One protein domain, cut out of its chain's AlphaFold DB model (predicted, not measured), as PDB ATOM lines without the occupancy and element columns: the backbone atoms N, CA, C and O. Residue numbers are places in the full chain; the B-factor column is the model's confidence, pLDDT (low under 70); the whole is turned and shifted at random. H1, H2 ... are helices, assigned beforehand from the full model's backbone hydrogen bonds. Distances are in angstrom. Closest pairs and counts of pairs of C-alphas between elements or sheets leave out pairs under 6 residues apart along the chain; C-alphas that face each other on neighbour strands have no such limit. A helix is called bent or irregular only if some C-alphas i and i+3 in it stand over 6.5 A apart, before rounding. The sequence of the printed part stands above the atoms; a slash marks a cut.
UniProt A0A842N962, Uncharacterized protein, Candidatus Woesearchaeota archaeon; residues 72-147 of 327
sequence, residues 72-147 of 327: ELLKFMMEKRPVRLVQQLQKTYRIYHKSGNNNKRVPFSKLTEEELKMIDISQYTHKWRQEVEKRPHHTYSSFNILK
ATOM      1  N   GLU A  72      12.585 -42.803  18.293       90.00
ATOM      2  CA  GLU A  72      12.243 -41.863  19.366       90.00
ATOM      3  C   GLU A  72      12.477 -42.496  20.741       90.00
ATOM      4  O   GLU A  72      13.098 -41.876  21.598       90.00
ATOM      5  N   LEU A  73      12.073 -43.759  20.928       91.12
ATOM      6  CA  LEU A  73      12.336 -44.497  22.166       91.12
ATOM      7  C   LEU A  73      13.832 -44.614  22.461       91.12
ATOM      8  O   LEU A  73      14.261 -44.260  23.556       91.12
ATOM      9  N   LEU A  74      14.627 -45.063  21.484       90.75
ATOM     10  CA  LEU A  74      16.077 -45.147  21.633       90.75
ATOM     11  C   LEU A  74      16.672 -43.775  21.955       90.75
ATOM     12  O   LEU A  74      17.486 -43.666  22.865       90.75
ATOM     13  N   LYS A  75      16.238 -42.723  21.252       89.38
ATOM     14  CA  LYS A  75      16.701 -41.354  21.481       89.38
ATOM     15  C   LYS A  75      16.477 -40.923  22.929       89.38
ATOM     16  O   LYS A  75      17.437 -40.526  23.582       89.38
ATOM     17  N   PHE A  76      15.261 -41.078  23.454       89.81
ATOM     18  CA  PHE A  76      14.959 -40.717  24.840       89.81
ATOM     19  C   PHE A  76      15.761 -41.545  25.847       89.81
ATOM     20  O   PHE A  76      16.347 -40.977  26.767       89.81
ATOM     21  N   MET A  77      15.852 -42.865  25.652       89.50
ATOM     22  CA  MET A  77      16.666 -43.732  26.512       89.50
ATOM     23  C   MET A  77      18.137 -43.309  26.499       89.50
ATOM     24  O   MET A  77      18.784 -43.265  27.543       89.50
ATOM     25  N   MET A  78      18.662 -42.936  25.332       89.56
ATOM     26  CA  MET A  78      20.036 -42.479  25.184       89.56
ATOM     27  C   MET A  78      20.255 -41.102  25.814       89.56
ATOM     28  O   MET A  78      21.259 -40.913  26.489       89.56
ATOM     29  N   GLU A  79      19.350 -40.145  25.664       88.00
ATOM     30  CA  GLU A  79      19.488 -38.811  26.267       88.00
ATOM     31  C   GLU A  79      19.333 -38.841  27.789       88.00
ATOM     32  O   GLU A  79      19.935 -38.042  28.516       88.00
ATOM     33  N   LYS A  80      18.514 -39.765  28.295       87.81
ATOM     34  CA  LYS A  80      18.155 -39.835  29.710       87.81
ATOM     35  C   LYS A  80      18.910 -40.906  30.501       87.81
ATOM     36  O   LYS A  80      18.735 -40.955  31.710       87.81
ATOM     37  N   ARG A  81      19.816 -41.664  29.880       87.88
ATOM     38  CA  ARG A  81      20.625 -42.697  30.551       87.88
ATOM     39  C   ARG A  81      21.405 -42.177  31.783       87.88
ATOM     40  O   ARG A  81      21.892 -41.039  31.755       87.88
ATOM     41  N   PRO A  82      21.575 -42.992  32.846       87.12
ATOM     42  CA  PRO A  82      22.327 -42.611  34.046       87.12
ATOM     43  C   PRO A  82      23.791 -42.260  33.757       87.12
ATOM     44  O   PRO A  82      24.446 -42.911  32.942       87.12
ATOM     45  N   VAL A  83      24.349 -41.286  34.485       87.50
ATOM     46  CA  VAL A  83      25.738 -40.819  34.282       87.50
ATOM     47  C   VAL A  83      26.754 -41.943  34.499       87.50
ATOM     48  O   VAL A  83      27.680 -42.095  33.702       87.50
ATOM     49  N   ARG A  84      26.549 -42.769  35.533       87.12
ATOM     50  CA  ARG A  84      27.409 -43.929  35.824       87.12
ATOM     51  C   ARG A  84      27.478 -44.895  34.638       87.12
ATOM     52  O   ARG A  84      28.569 -45.315  34.262       87.12
ATOM     53  N   LEU A  85      26.338 -45.158  33.990       88.62
ATOM     54  CA  LEU A  85      26.279 -46.003  32.797       88.62
ATOM     55  C   LEU A  85      27.066 -45.380  31.633       88.62
ATOM     56  O   LEU A  85      27.831 -46.071  30.967       88.62
ATOM     57  N   VAL A  86      26.954 -44.064  31.416       90.44
ATOM     58  CA  VAL A  86      27.745 -43.366  30.381       90.44
ATOM     59  C   VAL A  86      29.243 -43.529  30.614       90.44
ATOM     60  O   VAL A  86      29.978 -43.851  29.681       90.44
ATOM     61  N   GLN A  87      29.699 -43.305  31.846       91.25
ATOM     62  CA  GLN A  87      31.110 -43.421  32.207       91.25
ATOM     63  C   GLN A  87      31.621 -44.851  32.004       91.25
ATOM     64  O   GLN A  87      32.688 -45.043  31.413       91.25
ATOM     65  N   GLN A  88      30.838 -45.847  32.425       91.94
ATOM     66  CA  GLN A  88      31.165 -47.258  32.252       91.94
ATOM     67  C   GLN A  88      31.278 -47.626  30.767       91.94
ATOM     68  O   GLN A  88      32.316 -48.129  30.350       91.94
ATOM     69  N   LEU A  89      30.283 -47.276  29.943       92.62
ATOM     70  CA  LEU A  89      30.294 -47.542  28.498       92.62
ATOM     71  C   LEU A  89      31.485 -46.885  27.791       92.62
ATOM     72  O   LEU A  89      32.136 -47.503  26.951       92.62
ATOM     73  N   GLN A  90      31.816 -45.640  28.146       92.62
ATOM     74  CA  GLN A  90      32.978 -44.956  27.576       92.62
ATOM     75  C   GLN A  90      34.295 -45.632  27.961       92.62
ATOM     76  O   GLN A  90      35.186 -45.750  27.115       92.62
ATOM     77  N   LYS A  91      34.433 -46.062  29.222       92.94
ATOM     78  CA  LYS A  91      35.609 -46.799  29.693       92.94
ATOM     79  C   LYS A  91      35.736 -48.125  28.944       92.94
ATOM     80  O   LYS A  91      36.796 -48.380  28.375       92.94
ATOM     81  N   THR A  92      34.659 -48.904  28.869       93.25
ATOM     82  CA  THR A  92      34.622 -50.188  28.160       93.25
ATOM     83  C   THR A  92      34.994 -50.027  26.687       93.25
ATOM     84  O   THR A  92      35.892 -50.719  26.213       93.25
ATOM     85  N   TYR A  93      34.429 -49.037  25.987       93.38
ATOM     86  CA  TYR A  93      34.777 -48.761  24.590       93.38
ATOM     87  C   TYR A  93      36.272 -48.455  24.402       93.38
ATOM     88  O   TYR A  93      36.914 -48.970  23.487       93.38
ATOM     89  N   ARG A  94      36.860 -47.626  25.277       91.56
ATOM     90  CA  ARG A  94      38.293 -47.282  25.208       91.56
ATOM     91  C   ARG A  94      39.204 -48.483  25.445       91.56
ATOM     92  O   ARG A  94      40.322 -48.472  24.940       91.56
ATOM     93  N   ILE A  95      38.768 -49.446  26.254       91.81
ATOM     94  CA  ILE A  95      39.542 -50.653  26.544       91.81
ATOM     95  C   ILE A  95      39.420 -51.623  25.372       91.81
ATOM     96  O   ILE A  95      40.443 -51.989  24.809       91.81
ATOM     97  N   TYR A  96      38.203 -51.980  24.956       91.06
ATOM     98  CA  TYR A  96      37.972 -53.116  24.055       91.06
ATOM     99  C   TYR A  96      37.861 -52.760  22.568       91.06
ATOM    100  O   TYR A  96      38.253 -53.564  21.730       91.06
ATOM    101  N   HIS A  97      37.406 -51.551  22.224       88.94
ATOM    102  CA  HIS A  97      37.124 -51.173  20.828       88.94
ATOM    103  C   HIS A  97      38.105 -50.153  20.247       88.94
ATOM    104  O   HIS A  97      38.322 -50.122  19.039       88.94
ATOM    105  N   LYS A  98      38.739 -49.314  21.078       86.25
ATOM    106  CA  LYS A  98      39.757 -48.362  20.603       86.25
ATOM    107  C   LYS A  98      41.107 -49.063  20.393       86.25
ATOM    108  O   LYS A  98      41.618 -49.699  21.316       86.25
ATOM    109  N   SER A  99      41.692 -48.914  19.204       75.56
ATOM    110  CA  SER A  99      43.032 -49.418  18.870       75.56
ATOM    111  C   SER A  99      44.111 -48.821  19.785       75.56
ATOM    112  O   SER A  99      44.035 -47.644  20.145       75.56
ATOM    113  N   GLY A 100      45.116 -49.627  20.150       69.06
ATOM    114  CA  GLY A 100      46.304 -49.180  20.894       69.06
ATOM    115  C   GLY A 100      46.228 -49.275  22.424       69.06
ATOM    116  O   GLY A 100      47.091 -48.732  23.100       69.06
ATOM    117  N   ASN A 101      45.223 -49.952  22.991       65.88
ATOM    118  CA  ASN A 101      45.020 -50.034  24.447       65.88
ATOM    119  C   ASN A 101      45.040 -51.484  24.971       65.88
ATOM    120  O   ASN A 101      44.257 -51.859  25.845       65.88
ATOM    121  N   ASN A 102      45.916 -52.317  24.402       67.31
ATOM    122  CA  ASN A 102      45.913 -53.770  24.616       67.31
ATOM    123  C   ASN A 102      46.282 -54.173  26.052       67.31
ATOM    124  O   ASN A 102      45.747 -55.150  26.560       67.31
ATOM    125  N   ASN A 103      47.096 -53.373  26.746       73.44
ATOM    126  CA  ASN A 103      47.627 -53.709  28.073       73.44
ATOM    127  C   ASN A 103      46.564 -53.744  29.189       73.44
ATOM    128  O   ASN A 103      46.841 -54.229  30.279       73.44
ATOM    129  N   LYS A 104      45.357 -53.211  28.949       77.50
ATOM    130  CA  LYS A 104      44.244 -53.194  29.922       77.50
ATOM    131  C   LYS A 104      43.111 -54.159  29.563       77.50
ATOM    132  O   LYS A 104      42.094 -54.173  30.253       77.50
ATOM    133  N   ARG A 105      43.241 -54.904  28.460       84.94
ATOM    134  CA  ARG A 105      42.207 -55.829  27.989       84.94
ATOM    135  C   ARG A 105      42.328 -57.146  28.738       84.94
ATOM    136  O   ARG A 105      43.368 -57.795  28.692       84.94
ATOM    137  N   VAL A 106      41.246 -57.551  29.388       87.44
ATOM    138  CA  VAL A 106      41.118 -58.918  29.888       87.44
ATOM    139  C   VAL A 106      40.712 -59.804  28.699       87.44
ATOM    140  O   VAL A 106      39.870 -59.382  27.902       87.44
ATOM    141  N   PRO A 107      41.311 -60.996  28.514       87.38
ATOM    142  CA  PRO A 107      40.905 -61.918  27.454       87.38
ATOM    143  C   PRO A 107      39.412 -62.257  27.531       87.38
ATOM    144  O   PRO A 107      38.905 -62.501  28.623       87.38
ATOM    145  N   PHE A 108      38.730 -62.339  26.384       86.56
ATOM    146  CA  PHE A 108      37.284 -62.614  26.316       86.56
ATOM    147  C   PHE A 108      36.869 -63.897  27.046       86.56
ATOM    148  O   PHE A 108      35.816 -63.926  27.670       86.56
ATOM    149  N   SER A 109      37.719 -64.928  27.038       87.12
ATOM    150  CA  SER A 109      37.490 -66.195  27.748       87.12
ATOM    151  C   SER A 109      37.458 -66.070  29.274       87.12
ATOM    152  O   SER A 109      37.054 -67.012  29.949       87.12
ATOM    153  N   LYS A 110      37.899 -64.936  29.826       89.75
ATOM    154  CA  LYS A 110      37.905 -64.645  31.265       89.75
ATOM    155  C   LYS A 110      36.828 -63.636  31.672       89.75
ATOM    156  O   LYS A 110      36.792 -63.245  32.833       89.75
ATOM    157  N   LEU A 111      36.008 -63.177  30.727       89.06
ATOM    158  CA  LEU A 111      34.964 -62.192  30.982       89.06
ATOM    159  C   LEU A 111      33.662 -62.863  31.399       89.06
ATOM    160  O   LEU A 111      33.290 -63.921  30.894       89.06
ATOM    161  N   THR A 112      32.946 -62.196  32.295       87.88
ATOM    162  CA  THR A 112      31.570 -62.547  32.638       87.88
ATOM    163  C   THR A 112      30.611 -62.181  31.503       87.88
ATOM    164  O   THR A 112      30.890 -61.305  30.681       87.88
ATOM    165  N   GLU A 113      29.432 -62.805  31.477       81.44
ATOM    166  CA  GLU A 113      28.390 -62.498  30.490       81.44
ATOM    167  C   GLU A 113      27.984 -61.012  30.514       81.44
ATOM    168  O   GLU A 113      27.813 -60.391  29.466       81.44
ATOM    169  N   GLU A 114      27.894 -60.402  31.700       83.12
ATOM    170  CA  GLU A 114      27.573 -58.975  31.842       83.12
ATOM    171  C   GLU A 114      28.674 -58.078  31.255       83.12
ATOM    172  O   GLU A 114      28.388 -57.060  30.623       83.12
ATOM    173  N   GLU A 115      29.944 -58.453  31.408       87.94
ATOM    174  CA  GLU A 115      31.052 -57.714  30.795       87.94
ATOM    175  C   GLU A 115      31.024 -57.818  29.270       87.94
ATOM    176  O   GLU A 115      31.234 -56.807  28.595       87.94
ATOM    177  N   LEU A 116      30.705 -58.997  28.730       86.25
ATOM    178  CA  LEU A 116      30.514 -59.193  27.291       86.25
ATOM    179  C   LEU A 116      29.369 -58.315  26.763       86.25
ATOM    180  O   LEU A 116      29.567 -57.563  25.806       86.25
ATOM    181  N   LYS A 117      28.218 -58.291  27.448       85.88
ATOM    182  CA  LYS A 117      27.096 -57.389  27.121       85.88
ATOM    183  C   LYS A 117      27.525 -55.929  27.122       85.88
ATOM    184  O   LYS A 117      27.203 -55.175  26.205       85.88
ATOM    185  N   MET A 118      28.276 -55.512  28.138       88.81
ATOM    186  CA  MET A 118      28.771 -54.143  28.234       88.81
ATOM    187  C   MET A 118      29.736 -53.789  27.102       88.81
ATOM    188  O   MET A 118      29.706 -52.653  26.615       88.81
ATOM    189  N   ILE A 119      30.573 -54.731  26.659       89.31
ATOM    190  CA  ILE A 119      31.433 -54.556  25.484       89.31
ATOM    191  C   ILE A 119      30.578 -54.324  24.241       89.31
ATOM    192  O   ILE A 119      30.814 -53.330  23.544       89.31
ATOM    193  N   ASP A 120      29.555 -55.142  24.011       86.00
ATOM    194  CA  ASP A 120      28.666 -55.015  22.854       86.00
ATOM    195  C   ASP A 120      27.909 -53.679  22.860       86.00
ATOM    196  O   ASP A 120      27.982 -52.898  21.905       86.00
ATOM    197  N   ILE A 121      27.250 -53.338  23.974       88.94
ATOM    198  CA  ILE A 121      26.509 -52.072  24.118       88.94
ATOM    199  C   ILE A 121      27.440 -50.874  23.908       88.94
ATOM    200  O   ILE A 121      27.054 -49.876  23.286       88.94
ATOM    201  N   SER A 122      28.680 -50.937  24.405       91.94
ATOM    202  CA  SER A 122      29.627 -49.825  24.288       91.94
ATOM    203  C   SER A 122      29.945 -49.459  22.834       91.94
ATOM    204  O   SER A 122      30.101 -48.276  22.521       91.94
ATOM    205  N   GLN A 123      29.957 -50.436  21.921       88.94
ATOM    206  CA  GLN A 123      30.180 -50.199  20.495       88.94
ATOM    207  C   GLN A 123      29.027 -49.402  19.874       88.94
ATOM    208  O   GLN A 123      29.242 -48.368  19.232       88.94
ATOM    209  N   TYR A 124      27.787 -49.845  20.096       88.06
ATOM    210  CA  TYR A 124      26.602 -49.204  19.520       88.06
ATOM    211  C   TYR A 124      26.323 -47.832  20.124       88.06
ATOM    212  O   TYR A 124      25.985 -46.890  19.405       88.06
ATOM    213  N   THR A 125      26.521 -47.683  21.431       90.12
ATOM    214  CA  THR A 125      26.368 -46.389  22.106       90.12
ATOM    215  C   THR A 125      27.443 -45.393  21.670       90.12
ATOM    216  O   THR A 125      27.148 -44.208  21.499       90.12
ATOM    217  N   HIS A 126      28.668 -45.854  21.387       90.12
ATOM    218  CA  HIS A 126      29.678 -45.013  20.753       90.12
ATOM    219  C   HIS A 126      29.252 -44.569  19.350       90.12
ATOM    220  O   HIS A 126      29.351 -43.382  19.032       90.12
ATOM    221  N   LYS A 127      28.738 -45.495  18.529       88.62
ATOM    222  CA  LYS A 127      28.229 -45.190  17.186       88.62
ATOM    223  C   LYS A 127      27.108 -44.149  17.227       88.62
ATOM    224  O   LYS A 127      27.181 -43.153  16.511       88.62
ATOM    225  N   TRP A 128      26.136 -44.323  18.128       88.88
ATOM    226  CA  TRP A 128      25.076 -43.343  18.394       88.88
ATOM    227  C   TRP A 128      25.646 -41.957  18.695       88.88
ATOM    228  O   TRP A 128      25.244 -40.972  18.082       88.88
ATOM    229  N   ARG A 129      26.632 -41.869  19.593       89.69
ATOM    230  CA  ARG A 129      27.266 -40.591  19.926       89.69
ATOM    231  C   ARG A 129      27.918 -39.920  18.714       89.69
ATOM    232  O   ARG A 129      27.827 -38.704  18.576       89.69
ATOM    233  N   GLN A 130      28.599 -40.676  17.857       89.19
ATOM    234  CA  GLN A 130      29.277 -40.109  16.685       89.19
ATOM    235  C   GLN A 130      28.292 -39.644  15.609       89.19
ATOM    236  O   GLN A 130      28.490 -38.580  15.031       89.19
ATOM    237  N   GLU A 131      27.247 -40.429  15.349       88.06
ATOM    238  CA  GLU A 131      26.287 -40.145  14.278       88.06
ATOM    239  C   GLU A 131      25.183 -39.169  14.692       88.06
ATOM    240  O   GLU A 131      24.760 -38.365  13.875       88.06
ATOM    241  N   VAL A 132      24.703 -39.237  15.937       87.69
ATOM    242  CA  VAL A 132      23.498 -38.514  16.380       87.69
ATOM    243  C   VAL A 132      23.846 -37.366  17.319       87.69
ATOM    244  O   VAL A 132      23.436 -36.237  17.076       87.69
ATOM    245  N   GLU A 133      24.620 -37.624  18.378       87.81
ATOM    246  CA  GLU A 133      24.914 -36.587  19.383       87.81
ATOM    247  C   GLU A 133      25.900 -35.535  18.851       87.81
ATOM    248  O   GLU A 133      25.741 -34.349  19.113       87.81
ATOM    249  N   LYS A 134      26.923 -35.953  18.095       87.50
ATOM    250  CA  LYS A 134      27.950 -35.049  17.549       87.50
ATOM    251  C   LYS A 134      27.646 -34.515  16.152       87.50
ATOM    252  O   LYS A 134      28.274 -33.548  15.735       87.50
ATOM    253  N   ARG A 135      26.757 -35.173  15.403       85.25
ATOM    254  CA  ARG A 135      26.443 -34.842  14.003       85.25
ATOM    255  C   ARG A 135      24.926 -34.765  13.768       85.25
ATOM    256  O   ARG A 135      24.411 -35.450  12.888       85.25
ATOM    257  N   PRO A 136      24.192 -33.918  14.512       69.19
ATOM    258  CA  PRO A 136      22.725 -33.919  14.518       69.19
ATOM    259  C   PRO A 136      22.074 -33.603  13.159       69.19
ATOM    260  O   PRO A 136      20.915 -33.952  12.948       69.19
ATOM    261  N   HIS A 137      22.806 -32.983  12.226       71.00
ATOM    262  CA  HIS A 137      22.313 -32.615  10.891       71.00
ATOM    263  C   HIS A 137      22.643 -33.640   9.795       71.00
ATOM    264  O   HIS A 137      22.346 -33.410   8.625       71.00
ATOM    265  N   HIS A 138      23.256 -34.775  10.141       70.50
ATOM    266  CA  HIS A 138      23.622 -35.782   9.151       70.50
ATOM    267  C   HIS A 138      22.407 -36.642   8.756       70.50
ATOM    268  O   HIS A 138      21.730 -37.235   9.595       70.50
ATOM    269  N   THR A 139      22.137 -36.748   7.453       62.66
ATOM    270  CA  THR A 139      20.962 -37.444   6.882       62.66
ATOM    271  C   THR A 139      21.023 -38.974   6.997       62.66
ATOM    272  O   THR A 139      20.001 -39.650   7.164       62.66
ATOM    273  N   TYR A 140      22.229 -39.534   6.956       61.25
ATOM    274  CA  TYR A 140      22.490 -40.969   7.029       61.25
ATOM    275  C   TYR A 140      22.837 -41.410   8.451       61.25
ATOM    276  O   TYR A 140      23.969 -41.253   8.897       61.25
ATOM    277  N   SER A 141      21.864 -42.002   9.147       73.25
ATOM    278  CA  SER A 141      22.101 -42.686  10.417       73.25
ATOM    279  C   SER A 141      21.861 -44.182  10.277       73.25
ATOM    280  O   SER A 141      20.834 -44.618   9.745       73.25
ATOM    281  N   SER A 142      22.764 -44.964  10.865       78.19
ATOM    282  CA  SER A 142      22.643 -46.413  11.043       78.19
ATOM    283  C   SER A 142      21.348 -46.821  11.760       78.19
ATOM    284  O   SER A 142      20.891 -47.955  11.633       78.19
ATOM    285  N   PHE A 143      20.713 -45.892  12.480       81.31
ATOM    286  CA  PHE A 143      19.488 -46.113  13.244       81.31
ATOM    287  C   PHE A 143      18.206 -45.756  12.469       81.31
ATOM    288  O   PHE A 143      17.104 -45.946  12.984       81.31
ATOM    289  N   ASN A 144      18.296 -45.292  11.213       81.75
ATOM    290  CA  ASN A 144      17.125 -44.909  10.406       81.75
ATOM    291  C   ASN A 144      16.121 -46.061  10.197       81.75
ATOM    292  O   ASN A 144      14.925 -45.812  10.043       81.75
ATOM    293  N   ILE A 145      16.562 -47.324  10.248       79.50
ATOM    294  CA  ILE A 145      15.665 -48.490  10.171       79.50
ATOM    295  C   ILE A 145      14.614 -48.504  11.293       79.50
ATOM    296  O   ILE A 145      13.487 -48.960  11.082       79.50
ATOM    297  N   LEU A 146      14.943 -47.934  12.458       83.56
ATOM    298  CA  LEU A 146      14.047 -47.834  13.607       83.56
ATOM    299  C   LEU A 146      12.874 -46.877  13.346       83.56
ATOM    300  O   LEU A 146      11.787 -47.090  13.877       83.56
ATOM    301  N   LYS A 147      13.035 -45.884  12.459       85.06
ATOM    302  CA  LYS A 147      11.976 -44.917  12.106       85.06
ATOM    303  C   LYS A 147      10.820 -45.558  11.331       85.06
ATOM    304  O   LYS A 147       9.687 -45.093  11.407       85.06
TER     305      LYS A 147
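This is residues 72 to 147 of the 327 residues of an uncharacterized protein of Candidatus Woesearchaeota archaeon (UniProt A0A842N962). Two helices cross as an X, about perpendicular: the long helix H3 runs through the middle of the domain and H2 crosses it, with Leu 89 and Ser 122 close together at the crossing. H1 lies near H3, joined to H2 by a tight link, and the little helix H4 comes back to the beginning of H1, while a long link, residues 97 to 112, loops from H2 round to H3, and residues 109 to 114 stick out. The printed part has 76 residues with four named helices, in the order H1, H2, H3, H4, and no named strand; the class is all helix. It is only just loose, close to compact, with a radius of gyration of the C-alphas of 13.8 A, and elongated, spanning 38 by 24 by 22 A.

Find C-alpha 72 at (12.243, -41.863, 19.366); from there H1 runs through residues 72 to 80, 12.1 A from first to last C-alpha. Two residues on, H2 takes residues 83 to 96 and is 20.1 A long. Next look at C-alpha 113 at (28.390, -62.498, 30.490), where H3 begins; it holds residues 113 to 133 over 28.4 A and is the longest helix. H3 is neither bent nor irregular, but only just: C-alphas 130 and 133 are 6.2 A apart. H4, residues 144 to 147, measures 5.4 A and ends at C-alpha 147, at (11.976, -44.917, 12.106).

Start at H2 and H3, which touch with 15 pairs of C-alphas within 8 A. Their closest C-alphas are those of Leu 89 and Ser 122, 4.8 A apart, and their lines are about perpendicular, at 79 degrees. H3 touches H2 with residues 118 to 126 alone. H1 touches no helix but is near H3, with 9 pairs of C-alphas within 10 A. H1 and H4 are close but not clearly touching; their closest C-alphas, Glu 72 and Lys 147, are 7.9 A apart. H2 and H4 are apart, as are H1 and H2, and H3 and H4. In the backbone, each O i to N i+4 pair of H1 and H2 is within hydrogen-bond range, as are 16 of 17 in H3, and H4 is too short for such a pair.

The two C-alphas farthest apart are those of Lys 110 and His 137, at 41.0 A. The printed part has no cut. The link from H2 to H3 is long, with 16 residues; the link from H3 to H4 is short, with 10. Residues 109 to 114, of which 113 and 114 belong to H3, stand free. The mean pLDDT of the printed part is 85.2, and the model's confidence is under 70 at residues 100 to 102, 136, and 139 to 140.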